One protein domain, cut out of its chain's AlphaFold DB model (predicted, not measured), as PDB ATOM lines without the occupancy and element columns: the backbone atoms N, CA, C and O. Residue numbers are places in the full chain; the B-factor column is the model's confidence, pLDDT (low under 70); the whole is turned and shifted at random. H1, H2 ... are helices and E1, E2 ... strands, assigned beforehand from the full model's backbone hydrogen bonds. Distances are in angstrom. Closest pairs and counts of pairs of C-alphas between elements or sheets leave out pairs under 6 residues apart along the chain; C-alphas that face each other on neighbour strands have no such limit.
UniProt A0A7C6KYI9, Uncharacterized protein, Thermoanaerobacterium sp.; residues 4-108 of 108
ATOM      1  N   ILE A   4     131.805  82.629 116.629       83.62
ATOM      2  CA  ILE A   4     132.063  82.527 115.192       83.62
ATOM      3  C   ILE A   4     133.445  83.100 114.897       83.62
ATOM      4  O   ILE A   4     133.767  84.203 115.333       83.62
ATOM      5  N   LYS A   5     134.265  82.366 114.144       84.19
ATOM      6  CA  LYS A   5     135.576  82.853 113.707       84.19
ATOM      7  C   LYS A   5     135.410  84.011 112.730       84.19
ATOM      8  O   LYS A   5     134.626  83.918 111.788       84.19
ATOM      9  N   LYS A   6     136.202  85.071 112.907       82.12
ATOM     10  CA  LYS A   6     136.169  86.243 112.016       82.12
ATOM     11  C   LYS A   6     136.520  85.919 110.563       82.12
ATOM     12  O   LYS A   6     136.005  86.569 109.664       82.12
ATOM     13  N   SER A   7     137.373  84.920 110.332       81.62
ATOM     14  CA  SER A   7     137.770  84.491 108.981       81.62
ATOM     15  C   SER A   7     136.601  83.987 108.139       81.62
ATOM     16  O   SER A   7     136.654  84.068 106.916       81.62
ATOM     17  N   ASP A   8     135.554  83.490 108.796       81.31
ATOM     18  CA  ASP A   8     134.461  82.768 108.152       81.31
ATOM     19  C   ASP A   8     133.158  83.592 108.167       81.31
ATOM     20  O   ASP A   8     132.098  83.080 107.805       81.31
ATOM     21  N   TYR A   9     133.213  84.856 108.615       80.00
ATOM     22  CA  TYR A   9     132.027  85.666 108.880       80.00
ATOM     23  C   TYR A   9     132.197  87.140 108.506       80.00
ATOM     24  O   TYR A   9     132.990  87.862 109.107       80.00
ATOM     25  N   ASP A  10     131.379  87.608 107.563       86.19
ATOM     26  CA  ASP A  10     131.333  89.013 107.159       86.19
ATOM     27  C   ASP A  10     130.091  89.714 107.729       86.19
ATOM     28  O   ASP A  10     128.948  89.466 107.331       86.19
ATOM     29  N   VAL A  11     130.331  90.629 108.669       85.38
ATOM     30  CA  VAL A  11     129.303  91.419 109.362       85.38
ATOM     31  C   VAL A  11     128.593  92.431 108.455       85.38
ATOM     32  O   VAL A  11     127.489  92.873 108.774       85.38
ATOM     33  N   ASN A  12     129.198  92.810 107.328       87.88
ATOM     34  CA  ASN A  12     128.631  93.818 106.433       87.88
ATOM     35  C   ASN A  12     127.646  93.214 105.431       87.88
ATOM     36  O   ASN A  12     126.797  93.927 104.903       87.88
ATOM     37  N   THR A  13     127.740  91.910 105.173       88.75
ATOM     38  CA  THR A  13     126.888  91.205 104.206       88.75
ATOM     39  C   THR A  13     125.916  90.238 104.867       88.75
ATOM     40  O   THR A  13     124.848  89.969 104.314       88.75
ATOM     41  N   THR A  14     126.233  89.747 106.067       90.94
ATOM     42  CA  THR A  14     125.341  88.838 106.788       90.94
ATOM     43  C   THR A  14     124.098  89.567 107.283       90.94
ATOM     44  O   THR A  14     124.187  90.631 107.899       90.94
ATOM     45  N   LEU A  15     122.935  88.964 107.031       92.38
ATOM     46  CA  LEU A  15     121.635  89.516 107.386       92.38
ATOM     47  C   LEU A  15     121.116  88.940 108.703       92.38
ATOM     48  O   LEU A  15     121.214  87.739 108.955       92.38
ATOM     49  N   VAL A  16     120.495  89.797 109.506       94.44
ATOM     50  CA  VAL A  16     119.784  89.452 110.737       94.44
ATOM     51  C   VAL A  16     118.394  90.063 110.731       94.44
ATOM     52  O   VAL A  16     118.164  91.144 110.185       94.44
ATOM     53  N   GLU A  17     117.452  89.355 111.345       97.00
ATOM     54  CA  GLU A  17     116.077  89.818 111.487       97.00
ATOM     55  C   GLU A  17     115.878  90.465 112.856       97.00
ATOM     56  O   GLU A  17     115.995  89.823 113.904       97.00
ATOM     57  N   LEU A  18     115.565  91.754 112.830       96.50
ATOM     58  CA  LEU A  18     115.181  92.530 113.996       96.50
ATOM     59  C   LEU A  18     113.668  92.464 114.148       96.50
ATOM     60  O   LEU A  18     112.937  92.645 113.176       96.50
ATOM     61  N   ASN A  19     113.197  92.252 115.372       96.69
ATOM     62  CA  ASN A  19     111.770  92.198 115.668       96.69
ATOM     63  C   ASN A  19     111.396  93.336 116.609       96.69
ATOM     64  O   ASN A  19     112.004  93.477 117.670       96.69
ATOM     65  N   PHE A  20     110.365  94.099 116.255       95.50
ATOM     66  CA  PHE A  20     109.830  95.188 117.066       95.50
ATOM     67  C   PHE A  20     108.328  95.020 117.272       95.50
ATOM     68  O   PHE A  20     107.591  94.667 116.359       95.50
ATOM     69  N   ILE A  21     107.854  95.334 118.472       94.50
ATOM     70  CA  ILE A  21     106.437  95.528 118.780       94.50
ATOM     71  C   ILE A  21     106.299  96.972 119.230       94.50
ATOM     72  O   ILE A  21     106.974  97.387 120.176       94.50
ATOM     73  N   LEU A  22     105.430  97.730 118.568       93.31
ATOM     74  CA  LEU A  22     105.224  99.143 118.872       93.31
ATOM     75  C   LEU A  22     104.002  99.333 119.782       93.31
ATOM     76  O   LEU A  22     103.087  98.509 119.839       93.31
ATOM     77  N   LYS A  23     103.969 100.427 120.537       91.50
ATOM     78  CA  LYS A  23     102.803 100.801 121.344       91.50
ATOM     79  C   LYS A  23     101.630 101.122 120.421       91.50
ATOM     80  O   LYS A  23     101.793 101.783 119.405       91.50
ATOM     81  N   GLY A  24     100.443 100.624 120.757       88.56
ATOM     82  CA  GLY A  24      99.245 100.794 119.926       88.56
ATOM     83  C   GLY A  24      99.216  99.939 118.650       88.56
ATOM     84  O   GLY A  24      98.141  99.759 118.084       88.56
ATOM     85  N   PHE A  25     100.339  99.338 118.239       88.56
ATOM     86  CA  PHE A  25     100.419  98.461 117.073       88.56
ATOM     87  C   PHE A  25     100.789  97.035 117.491       88.56
ATOM     88  O   PHE A  25     101.917  96.734 117.869       88.56
ATOM     89  N   HIS A  26      99.803  96.142 117.450       77.81
ATOM     90  CA  HIS A  26      99.923  94.790 118.004       77.81
ATOM     91  C   HIS A  26     100.667  93.803 117.095       77.81
ATOM     92  O   HIS A  26     100.992  92.706 117.543       77.81
ATOM     93  N   GLN A  27     100.918  94.164 115.833       89.12
ATOM     94  CA  GLN A  27     101.673  93.320 114.909       89.12
ATOM     95  C   GLN A  27     103.174  93.549 115.085       89.12
ATOM     96  O   GLN A  27     103.618  94.664 115.367       89.12
ATOM     97  N   THR A  28     103.954  92.490 114.882       90.62
ATOM     98  CA  THR A  28     105.411  92.590 114.893       90.62
ATOM     99  C   THR A  28     105.893  93.240 113.598       90.62
ATOM    100  O   THR A  28     105.501  92.852 112.496       90.62
ATOM    101  N   VAL A  29     106.752  94.243 113.741       93.31
ATOM    102  CA  VAL A  29     107.511  94.844 112.651       93.31
ATOM    103  C   VAL A  29     108.841  94.109 112.567       93.31
ATOM    104  O   VAL A  29     109.675  94.221 113.467       93.31
ATOM    105  N   ASN A  30     109.021  93.357 111.486       95.31
ATOM    106  CA  ASN A  30     110.243  92.605 111.225       95.31
ATOM    107  C   ASN A  30     111.072  93.362 110.194       95.31
ATOM    108  O   ASN A  30     110.550  93.705 109.130       95.31
ATOM    109  N   ILE A  31     112.341  93.603 110.509       95.81
ATOM    110  CA  ILE A  31     113.285  94.332 109.659       95.81
ATOM    111  C   ILE A  31     114.481  93.419 109.403       95.81
ATOM    112  O   ILE A  31     115.147  93.008 110.352       95.81
ATOM    113  N   LEU A  32     114.761  93.104 108.137       96.00
ATOM    114  CA  LEU A  32     115.945  92.327 107.767       96.00
ATOM    115  C   LEU A  32     117.074  93.278 107.359       96.00
ATOM    116  O   LEU A  32     116.999  93.894 106.298       96.00
ATOM    117  N   THR A  33     118.111  93.385 108.185       94.81
ATOM    118  CA  THR A  33     119.244  94.298 107.962       94.81
ATOM    119  C   THR A  33     120.586  93.595 108.163       94.81
ATOM    120  O   THR A  33     120.627  92.427 108.545       94.81
ATOM    121  N   THR A  34     121.692  94.278 107.875       94.88
ATOM    122  CA  THR A  34     123.040  93.763 108.110       94.88
ATOM    123  C   THR A  34     123.344  93.666 109.600       94.88
ATOM    124  O   THR A  34     122.841  94.431 110.427       94.88
ATOM    125  N   VAL A  35     124.226  92.736 109.946       92.69
ATOM    126  CA  VAL A  35     124.761  92.615 111.305       92.69
ATOM    127  C   VAL A  35     125.418  93.913 111.760       92.69
ATOM    128  O   VAL A  35     125.206  94.321 112.898       92.69
ATOM    129  N   ALA A  36     126.165  94.575 110.875       92.19
ATOM    130  CA  ALA A  36     126.775  95.869 111.160       92.19
ATOM    131  C   ALA A  36     125.733  96.903 111.626       92.19
ATOM    132  O   ALA A  36     125.873  97.453 112.716       92.19
ATOM    133  N   GLN A  37     124.632  97.083 110.883       93.06
ATOM    134  CA  GLN A  37     123.583  98.041 111.257       93.06
ATOM    135  C   GLN A  37     122.848  97.629 112.547       93.06
ATOM    136  O   GLN A  37     122.445  98.481 113.340       93.06
ATOM    137  N   ALA A  38     122.689  96.326 112.802       93.19
ATOM    138  CA  ALA A  38     122.139  95.842 114.066       93.19
ATOM    139  C   ALA A  38     123.056  96.165 115.262       93.19
ATOM    140  O   ALA A  38     122.568  96.601 116.307       93.19
ATOM    141  N   CYS A  39     124.374  96.000 115.110       91.81
ATOM    142  CA  CYS A  39     125.359  96.390 116.120       91.81
ATOM    143  C   CYS A  39     125.367  97.909 116.343       91.81
ATOM    144  O   CYS A  39     125.283  98.339 117.492       91.81
ATOM    145  N   ASP A  40     125.350  98.707 115.271       90.38
ATOM    146  CA  ASP A  40     125.272 100.172 115.346       90.38
ATOM    147  C   ASP A  40     124.036 100.630 116.130       90.38
ATOM    148  O   ASP A  40     124.099 101.553 116.946       90.38
ATOM    149  N   PHE A  41     122.897  99.964 115.924       91.06
ATOM    150  CA  PHE A  41     121.683 100.239 116.684       91.06
ATOM    151  C   PHE A  41     121.831  99.895 118.172       91.06
ATOM    152  O   PHE A  41     121.399 100.666 119.031       91.06
ATOM    153  N   VAL A  42     122.461  98.766 118.510       90.19
ATOM    154  CA  VAL A  42     122.731  98.399 119.912       90.19
ATOM    155  C   VAL A  42     123.684  99.399 120.573       90.19
ATOM    156  O   VAL A  42     123.455  99.795 121.719       90.19
ATOM    157  N   ASP A  43     124.712  99.860 119.866       87.19
ATOM    158  CA  ASP A  43     125.613 100.907 120.352       87.19
ATOM    159  C   ASP A  43     124.890 102.246 120.552       87.19
ATOM    160  O   ASP A  43     125.100 102.931 121.563       87.19
ATOM    161  N   PHE A  44     123.988 102.594 119.629       84.44
ATOM    162  CA  PHE A  44     123.119 103.763 119.729       84.44
ATOM    163  C   PHE A  44     122.221 103.701 120.974       84.44
ATOM    164  O   PHE A  44     122.176 104.669 121.742       84.44
ATOM    165  N   LEU A  45     121.572 102.558 121.229       84.31
ATOM    166  CA  LEU A  45     120.728 102.338 122.412       84.31
ATOM    167  C   LEU A  45     121.510 102.480 123.724       84.31
ATOM    168  O   LEU A  45     121.013 103.079 124.678       84.31
ATOM    169  N   ASN A  46     122.740 101.965 123.767       79.50
ATOM    170  CA  ASN A  46     123.598 102.022 124.954       79.50
ATOM    171  C   ASN A  46     124.307 103.374 125.137       79.50
ATOM    172  O   ASN A  46     125.090 103.540 126.072       79.50
ATOM    173  N   GLN A  47     124.040 104.350 124.263       68.94
ATOM    174  CA  GLN A  47     124.673 105.669 124.269       68.94
ATOM    175  C   GLN A  47     126.205 105.599 124.286       68.94
ATOM    176  O   GLN A  47     126.855 106.460 124.888       68.94
ATOM    177  N   ASN A  48     126.785 104.594 123.627       61.75
ATOM    178  CA  ASN A  48     128.217 104.349 123.683       61.75
ATOM    179  C   ASN A  48     128.985 105.622 123.261       61.75
ATOM    180  O   ASN A  48     128.760 106.186 122.184       61.75
ATOM    181  N   LYS A  49     129.829 106.143 124.165       50.88
ATOM    182  CA  LYS A  49     130.584 107.397 123.967       50.88
ATOM    183  C   LYS A  49     131.783 107.214 123.030       50.88
ATOM    184  O   LYS A  49     132.343 108.211 122.591       50.88
ATOM    185  N   ALA A  50     132.167 105.967 122.745       49.31
ATOM    186  CA  ALA A  50     133.273 105.630 121.853       49.31
ATOM    187  C   ALA A  50     132.904 105.710 120.361       49.31
ATOM    188  O   ALA A  50     133.795 105.740 119.515       49.31
ATOM    189  N   VAL A  51     131.612 105.777 120.022       55.59
ATOM    190  CA  VAL A  51     131.164 105.933 118.633       55.59
ATOM    191  C   VAL A  51     131.388 107.379 118.189       55.59
ATOM    192  O   VAL A  51     130.841 108.312 118.782       55.59
ATOM    193  N   VAL A  52     132.188 107.578 117.138       54.84
ATOM    194  CA  VAL A  52     132.389 108.887 116.497       54.84
ATOM    195  C   VAL A  52     131.076 109.300 115.825       54.84
ATOM    196  O   VAL A  52     130.727 108.791 114.768       54.84
ATOM    197  N   ARG A  53     130.321 110.205 116.459       57.97
ATOM    198  CA  ARG A  53     128.987 110.614 115.985       57.97
ATOM    199  C   ARG A  53     129.082 111.709 114.931       57.97
ATOM    200  O   ARG A  53     129.580 112.803 115.212       57.97
ATOM    201  N   THR A  54     128.529 111.454 113.751       65.38
ATOM    202  CA  THR A  54     128.290 112.493 112.746       65.38
ATOM    203  C   THR A  54     127.175 113.441 113.207       65.38
ATOM    204  O   THR A  54     126.451 113.177 114.172       65.38
ATOM    205  N   LYS A  55     127.001 114.580 112.521       64.56
ATOM    206  CA  LYS A  55     125.906 115.524 112.821       64.56
ATOM    207  C   LYS A  55     124.526 114.852 112.720       64.56
ATOM    208  O   LYS A  55     123.669 115.107 113.558       64.56
ATOM    209  N   LYS A  56     124.348 113.952 111.749       66.31
ATOM    210  CA  LYS A  56     123.111 113.187 111.536       66.31
ATOM    211  C   LYS A  56     122.806 112.255 112.716       66.31
ATOM    212  O   LYS A  56     121.665 112.198 113.160       66.31
ATOM    213  N   ASP A  57     123.825 111.605 113.274       62.59
ATOM    214  CA  ASP A  57     123.662 110.684 114.409       62.59
ATOM    215  C   ASP A  57     123.270 111.429 115.691       62.59
ATOM    216  O   ASP A  57     122.497 110.925 116.505       62.59
ATOM    217  N   LYS A  58     123.763 112.666 115.864       64.88
ATOM    218  CA  LYS A  58     123.331 113.545 116.962       64.88
ATOM    219  C   LYS A  58     121.854 113.921 116.835       64.88
ATOM    220  O   LYS A  58     121.129 113.823 117.819       64.88
ATOM    221  N   GLU A  59     121.397 114.281 115.638       64.44
ATOM    222  CA  GLU A  59     119.988 114.627 115.397       64.44
ATOM    223  C   GLU A  59     119.046 113.428 115.614       64.44
ATOM    224  O   GLU A  59     117.960 113.591 116.170       64.44
ATOM    225  N   GLN A  60     119.458 112.219 115.220       62.81
ATOM    226  CA  GLN A  60     118.725 110.975 115.497       62.81
ATOM    227  C   GLN A  60     118.639 110.674 116.997       62.81
ATOM    228  O   GLN A  60     117.586 110.275 117.496       62.81
ATOM    229  N   PHE A  61     119.728 110.917 117.728       65.25
ATOM    230  CA  PHE A  61     119.789 110.746 119.176       65.25
ATOM    231  C   PHE A  61     118.865 111.723 119.911       65.25
ATOM    232  O   PHE A  61     118.080 111.312 120.764       65.25
ATOM    233  N   GLU A  62     118.917 113.006 119.549       64.38
ATOM    234  CA  GLU A  62     118.061 114.051 120.125       64.38
ATOM    235  C   GLU A  62     116.576 113.784 119.870       64.38
ATOM    236  O   GLU A  62     115.740 114.010 120.744       64.38
ATOM    237  N   LYS A  63     116.246 113.257 118.687       66.75
ATOM    238  CA  LYS A  63     114.870 112.945 118.289       66.75
ATOM    239  C   LYS A  63     114.445 111.506 118.609       66.75
ATOM    240  O   LYS A  63     113.326 111.128 118.273       66.75
ATOM    241  N   LYS A  64     115.313 110.719 119.258       81.06
ATOM    242  CA  LYS A  64     115.078 109.334 119.698       81.06
ATOM    243  C   LYS A  64     114.480 108.418 118.623       81.06
ATOM    244  O   LYS A  64     113.590 107.618 118.914       81.06
ATOM    245  N   PHE A  65     114.964 108.499 117.390       84.56
ATOM    246  CA  PHE A  65     114.596 107.541 116.349       84.56
ATOM    247  C   PHE A  65     115.836 106.967 115.681       84.56
ATOM    248  O   PHE A  65     116.880 107.612 115.631       84.56
ATOM    249  N   TYR A  66     115.698 105.763 115.137       90.00
ATOM    250  CA  TYR A  66     116.726 105.115 114.335       90.00
ATOM    251  C   TYR A  66     116.163 104.737 112.968       90.00
ATOM    252  O   TYR A  66     114.975 104.431 112.830       90.00
ATOM    253  N   ILE A  67     117.016 104.802 111.952       90.88
ATOM    254  CA  ILE A  67     116.658 104.497 110.571       90.88
ATOM    255  C   ILE A  67     117.353 103.199 110.179       90.88
ATOM    256  O   ILE A  67     118.574 103.115 110.238       90.88
ATOM    257  N   PHE A  68     116.564 102.218 109.759       93.12
ATOM    258  CA  PHE A  68     117.038 100.944 109.242       93.12
ATOM    259  C   PHE A  68     116.804 100.853 107.742       93.12
ATOM    260  O   PHE A  68     115.792 101.342 107.238       93.12
ATOM    261  N   ASP A  69     117.685 100.141 107.054       92.44
ATOM    262  CA  ASP A  69     117.461  99.724 105.676       92.44
ATOM    263  C   ASP A  69     116.992  98.264 105.676       92.44
ATOM    264  O   ASP A  69     117.753  97.352 106.000       92.44
ATOM    265  N   ASP A  70     115.719  98.032 105.342       92.62
ATOM    266  CA  ASP A  70     115.188  96.681 105.164       92.62
ATOM    267  C   ASP A  70     115.644  96.155 103.801       92.62
ATOM    268  O   ASP A  70     115.104  96.506 102.746       92.62
ATOM    269  N   LEU A  71     116.649  95.286 103.829       91.56
ATOM    270  CA  LEU A  71     117.272  94.729 102.635       91.56
ATOM    271  C   LEU A  71     116.392  93.685 101.941       91.56
ATOM    272  O   LEU A  71     116.524  93.481 100.733       91.56
ATOM    273  N   LYS A  72     115.449  93.060 102.659       91.06
ATOM    274  CA  LYS A  72     114.488  92.120 102.064       91.06
ATOM    275  C   LYS A  72     113.434  92.864 101.259       91.06
ATOM    276  O   LYS A  72     113.098  92.457 100.148       91.06
ATOM    277  N   ARG A  73     112.886  93.936 101.833       90.81
ATOM    278  CA  ARG A  73     111.780  94.702 101.247       90.81
ATOM    279  C   ARG A  73     112.239  95.917 100.437       90.81
ATOM    280  O   ARG A  73     111.405  96.539  99.782       90.81
ATOM    281  N   LYS A  74     113.542  96.218 100.448       91.56
ATOM    282  CA  LYS A  74     114.201  97.322  99.728       91.56
ATOM    283  C   LYS A  74     113.608  98.693 100.052       91.56
ATOM    284  O   LYS A  74     113.420  99.520  99.163       91.56
ATOM    285  N   HIS A  75     113.299  98.924 101.322       92.38
ATOM    286  CA  HIS A  75     112.833 100.219 101.798       92.38
ATOM    287  C   HIS A  75     113.458 100.577 103.136       92.38
ATOM    288  O   HIS A  75     113.911  99.721 103.889       92.38
ATOM    289  N   THR A  76     113.429 101.865 103.436       92.25
ATOM    290  CA  THR A  76     113.922 102.403 104.695       92.25
ATOM    291  C   THR A  76     112.796 102.425 105.729       92.25
ATOM    292  O   THR A  76     111.691 102.891 105.446       92.25
ATOM    293  N   VAL A  77     113.074 101.927 106.932       91.62
ATOM    294  CA  VAL A  77     112.144 101.893 108.066       91.62
ATOM    295  C   VAL A  77     112.662 102.819 109.158       91.62
ATOM    296  O   VAL A  77     113.797 102.689 109.607       91.62
ATOM    297  N   LEU A  78     111.823 103.743 109.619       91.31
ATOM    298  CA  LEU A  78     112.129 104.602 110.760       91.31
ATOM    299  C   LEU A  78     111.420 104.063 112.002       91.31
ATOM    300  O   LEU A  78     110.201 103.898 111.994       91.31
ATOM    301  N   ILE A  79     112.176 103.818 113.070       90.31
ATOM    302  CA  ILE A  79     111.651 103.368 114.361       90.31
ATOM    303  C   ILE A  79     111.910 104.441 115.416       90.31
ATOM    304  O   ILE A  79     113.055 104.777 115.716       90.31
ATOM    305  N   SER A  80     110.830 104.954 116.000       89.75
ATOM    306  CA  SER A  80     110.859 105.799 117.196       89.75
ATOM    307  C   SER A  80     111.099 104.930 118.431       89.75
ATOM    308  O   SER A  80     110.351 103.985 118.684       89.75
ATOM    309  N   LEU A  81     112.136 105.242 119.215       86.81
ATOM    310  CA  LEU A  81     112.478 104.501 120.433       86.81
ATOM    311  C   LEU A  81     111.385 104.612 121.497       86.81
ATOM    312  O   LEU A  81     111.121 103.651 122.220       86.81
ATOM    313  N   ASP A  82     110.741 105.778 121.591       88.06
ATOM    314  CA  ASP A  82     109.686 106.025 122.573       88.06
ATOM    315  C   ASP A  82     108.431 105.179 122.283       88.06
ATOM    316  O   ASP A  82     107.655 104.907 123.204       88.06
ATOM    317  N   ASP A  83     108.268 104.683 121.053       90.25
ATOM    318  CA  ASP A  83     107.144 103.838 120.644       90.25
ATOM    319  C   ASP A  83     107.425 102.341 120.780       90.25
ATOM    320  O   ASP A  83     106.503 101.534 120.656       90.25
ATOM    321  N   ILE A  84     108.655 101.935 121.104       91.31
ATOM    322  CA  ILE A  84     108.989 100.522 121.292       91.31
ATOM    323  C   ILE A  84     108.325 100.003 122.575       91.31
ATOM    324  O   ILE A  84     108.562 100.485 123.686       91.31
ATOM    325  N   LYS A  85     107.481  98.979 122.419       93.44
ATOM    326  CA  LYS A  85     106.911  98.183 123.514       93.44
ATOM    327  C   LYS A  85     107.772  96.957 123.801       93.44
ATOM    328  O   LYS A  85     108.014  96.628 124.958       93.44
ATOM    329  N   ALA A  86     108.232  96.277 122.757       93.44
ATOM    330  CA  ALA A  86     109.176  95.178 122.876       93.44
ATOM    331  C   ALA A  86     110.082  95.123 121.648       93.44
ATOM    332  O   ALA A  86     109.684  95.549 120.565       93.44
ATOM    333  N   MET A  87     111.286  94.587 121.810       94.88
ATOM    334  CA  MET A  87     112.185  94.331 120.691       94.88
ATOM    335  C   MET A  87     113.098  93.137 120.951       94.88
ATOM    336  O   MET A  87     113.377  92.778 122.097       94.88
ATOM    337  N   THR A  88     113.553  92.515 119.869       96.25
ATOM    338  CA  THR A  88     114.556  91.448 119.869       96.25
ATOM    339  C   THR A  88     115.556  91.725 118.758       96.25
ATOM    340  O   THR A  88     115.188  91.718 117.583       96.25
ATOM    341  N   ILE A  89     116.804  91.984 119.147       95.62
ATOM    342  CA  ILE A  89     117.879  92.441 118.266       95.62
ATOM    343  C   ILE A  89     119.053  91.461 118.374       95.62
ATOM    344  O   ILE A  89     119.739  91.449 119.400       95.62
ATOM    345  N   PRO A  90     119.287  90.611 117.365       93.88
ATOM    346  CA  PRO A  90     120.517  89.839 117.255       93.88
ATOM    347  C   PRO A  90     121.698  90.770 116.956       93.88
ATOM    348  O   PRO A  90     121.608  91.612 116.068       93.88
ATOM    349  N   PHE A  91     122.802  90.618 117.682       91.81
ATOM    350  CA  PHE A  91     124.014  91.411 117.481       91.81
ATOM    351  C   PHE A  91     125.264  90.601 117.829       91.81
ATOM    352  O   PHE A  91     125.193  89.543 118.460       91.81
ATOM    353  N   PHE A  92     126.418  91.104 117.408       90.38
ATOM    354  CA  PHE A  92     127.702  90.448 117.607       90.38
ATOM    355  C   PHE A  92     128.632  91.355 118.397       90.38
ATOM    356  O   PHE A  92     128.653  92.567 118.198       90.38
ATOM    357  N   VAL A  93     129.403  90.758 119.301       87.88
ATOM    358  CA  VAL A  93     130.433  91.460 120.069       87.88
ATOM    359  C   VAL A  93     131.793  90.962 119.619       87.88
ATOM    360  O   VAL A  93     132.027  89.757 119.543       87.88
ATOM    361  N   ASP A  94     132.688  91.894 119.320       85.94
ATOM    362  CA  ASP A  94     134.075  91.577 119.011       85.94
ATOM    363  C   ASP A  94     134.804  91.090 120.275       85.94
ATOM    364  O   ASP A  94     134.879  91.812 121.271       85.94
ATOM    365  N   SER A  95     135.326  89.861 120.238       85.06
ATOM    366  CA  SER A  95     136.113  89.253 121.320       85.06
ATOM    367  C   SER A  95     137.593  89.046 120.949       85.06
ATOM    368  O   SER A  95     138.303  88.287 121.605       85.06
ATOM    369  N   GLY A  96     138.077  89.725 119.903       83.81
ATOM    370  CA  GLY A  96     139.442  89.604 119.392       83.81
ATOM    371  C   GLY A  96     139.512  88.700 118.164       83.81
ATOM    372  O   GLY A  96     139.427  89.189 117.041       83.81
ATOM    373  N   GLU A  97     139.669  87.390 118.354       84.25
ATOM    374  CA  GLU A  97     139.765  86.417 117.243       84.25
ATOM    375  C   GLU A  97     138.393  85.913 116.759       84.25
ATOM    376  O   GLU A  97     138.247  85.435 115.629       84.25
ATOM    377  N   GLU A  98     137.368  86.061 117.597       87.88
ATOM    378  CA  GLU A  98     136.020  85.546 117.370       87.88
ATOM    379  C   GLU A  98     134.974  86.650 117.574       87.88
ATOM    380  O   GLU A  98     135.187  87.624 118.305       87.88
ATOM    381  N   TYR A  99     133.814  86.471 116.951       87.56
ATOM    382  CA  TYR A  99     132.601  87.198 117.286       87.56
ATOM    383  C   TYR A  99     131.732  86.366 118.230       87.56
ATOM    384  O   TYR A  99     131.393  85.216 117.935       87.56
ATOM    385  N   ASP A 100     131.320  86.977 119.337       89.88
ATOM    386  CA  ASP A 100     130.326  86.420 120.248       89.88
ATOM    387  C   ASP A 100     128.926  86.822 119.777       89.88
ATOM    388  O   ASP A 100     128.582  88.007 119.765       89.88
ATOM    389  N   PHE A 101     128.089  85.839 119.440       90.00
ATOM    390  CA  PHE A 101     126.690  86.093 119.106       90.00
ATOM    391  C   PHE A 101     125.851  86.324 120.364       90.00
ATOM    392  O   PHE A 101     125.855  85.510 121.298       90.00
ATOM    393  N   LYS A 102     125.081  87.412 120.369       91.69
ATOM    394  CA  LYS A 102     124.176  87.790 121.455       91.69
ATOM    395  C   LYS A 102     122.834  88.259 120.911       91.69
ATOM    396  O   LYS A 102     122.684  88.617 119.747       91.69
ATOM    397  N   VAL A 103     121.836  88.256 121.787       93.56
ATOM    398  CA  VAL A 103     120.501  88.768 121.483       93.56
ATOM    399  C   VAL A 103     120.109  89.744 122.576       93.56
ATOM    400  O   VAL A 103     120.071  89.385 123.753       93.56
ATOM    401  N   LEU A 104     119.822  90.980 122.186       92.44
ATOM    402  CA  LEU A 104     119.247  91.981 123.068       92.44
ATOM    403  C   LEU A 104     117.729  91.815 123.047       92.44
ATOM    404  O   LEU A 104     117.098  91.917 121.996       92.44
ATOM    405  N   GLN A 105     117.153  91.546 124.214       93.50
ATOM    406  CA  GLN A 105     115.710  91.451 124.403       93.50
ATOM    407  C   GLN A 105     115.250  92.567 125.327       93.50
ATOM    408  O   GLN A 105     115.804  92.770 126.405       93.50
ATOM    409  N   TYR A 106     114.210  93.276 124.906       91.00
ATOM    410  CA  TYR A 106     113.572  94.312 125.701       91.00
ATOM    411  C   TYR A 106     112.060  94.132 125.657       91.00
ATOM    412  O   TYR A 106     111.487  93.883 124.595       91.00
ATOM    413  N   LYS A 107     111.414  94.279 126.813       88.44
ATOM    414  CA  LYS A 107     109.962  94.235 126.959       88.44
ATOM    415  C   LYS A 107     109.549  95.212 128.055       88.44
ATOM    416  O   LYS A 107     110.052  95.110 129.173       88.44
ATOM    417  N   LYS A 108     108.671  96.149 127.707       76.81
ATOM    418  CA  LYS A 108     108.086  97.141 128.609       76.81
ATOM    419  C   LYS A 108     106.684  96.739 129.054       76.81
ATOM    420  O   LYS A 108     105.961  96.116 128.240       76.81
TER     421      LYS A 108
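Overview. This is residues 4 to 108 of the 108 residues of an uncharacterized protein of Thermoanaerobacterium sp. (UniProt A0A7C6KYI9). A long, twisted wall of four strands has one face covered by helix H1 and the small hairpin E3 and E4, side by side; H2 lies beyond them, away from the wall. The two sheets make a sandwich, only partly face to face, their strands crossed at 58 degrees. The 105 printed residues hold E1, E2, H1, H2, E3, E4, E5, E6 in that order, class mixed; the large sheet, E2 E1 E5 E6, is antiparallel. The whole is compact, radius of gyration of the C-alphas 14.0 A, spanning 43 by 30 by 28 A.

Along the chain. Find C-alpha 15 at (121.635, 89.516, 107.386), where E1, residues 15 to 22, begins. E2 is 25 to 34, then H1 is 35 to 45, 15.3 A long, and H2 is 55 to 62. E3 is 65 to 70, E4 is 75 to 80, and E5, 84 to 94, is 26.7 A long and bends by 51 degrees at residue 88. E6, 98 to 107, runs 29.1 A to C-alpha 107 at (109.962, 94.235, 126.959).

Arrangement. In hairpin E1 and E2 look at N 18 and O 31, 2.8 A; between E1 and E5, N 21 and O 86, 2.8 A; in hairpin E5 and E6, N 89 and O 104, 2.9 A. H1 is on this sheet at a height of 7.4 A, over E5, across the strands at 64 degrees on the local plane; the closest C-alphas are Cys 39 and Phe 91, 5.3 A. In hairpin E3 and E4, N 68 and O 77 are 2.8 A apart. The closest C-alphas of E2 and E3 are Leu 32 and Asp 70, 5.1 A. H2 is close to H1 but not clearly touching, C-alphas 44 and 61 being 7.8 A apart. In H1 and H2 every O i to N i+4 pair is within hydrogen-bond range.

Size, cuts and confidence. The C-alphas farthest apart, Ser 7 and Gly 24, are 43.2 A apart. The printed part has no cut, and no link is long. Residues 47 to 63, of which 55 to 62 belong to H2, have pLDDT under 70.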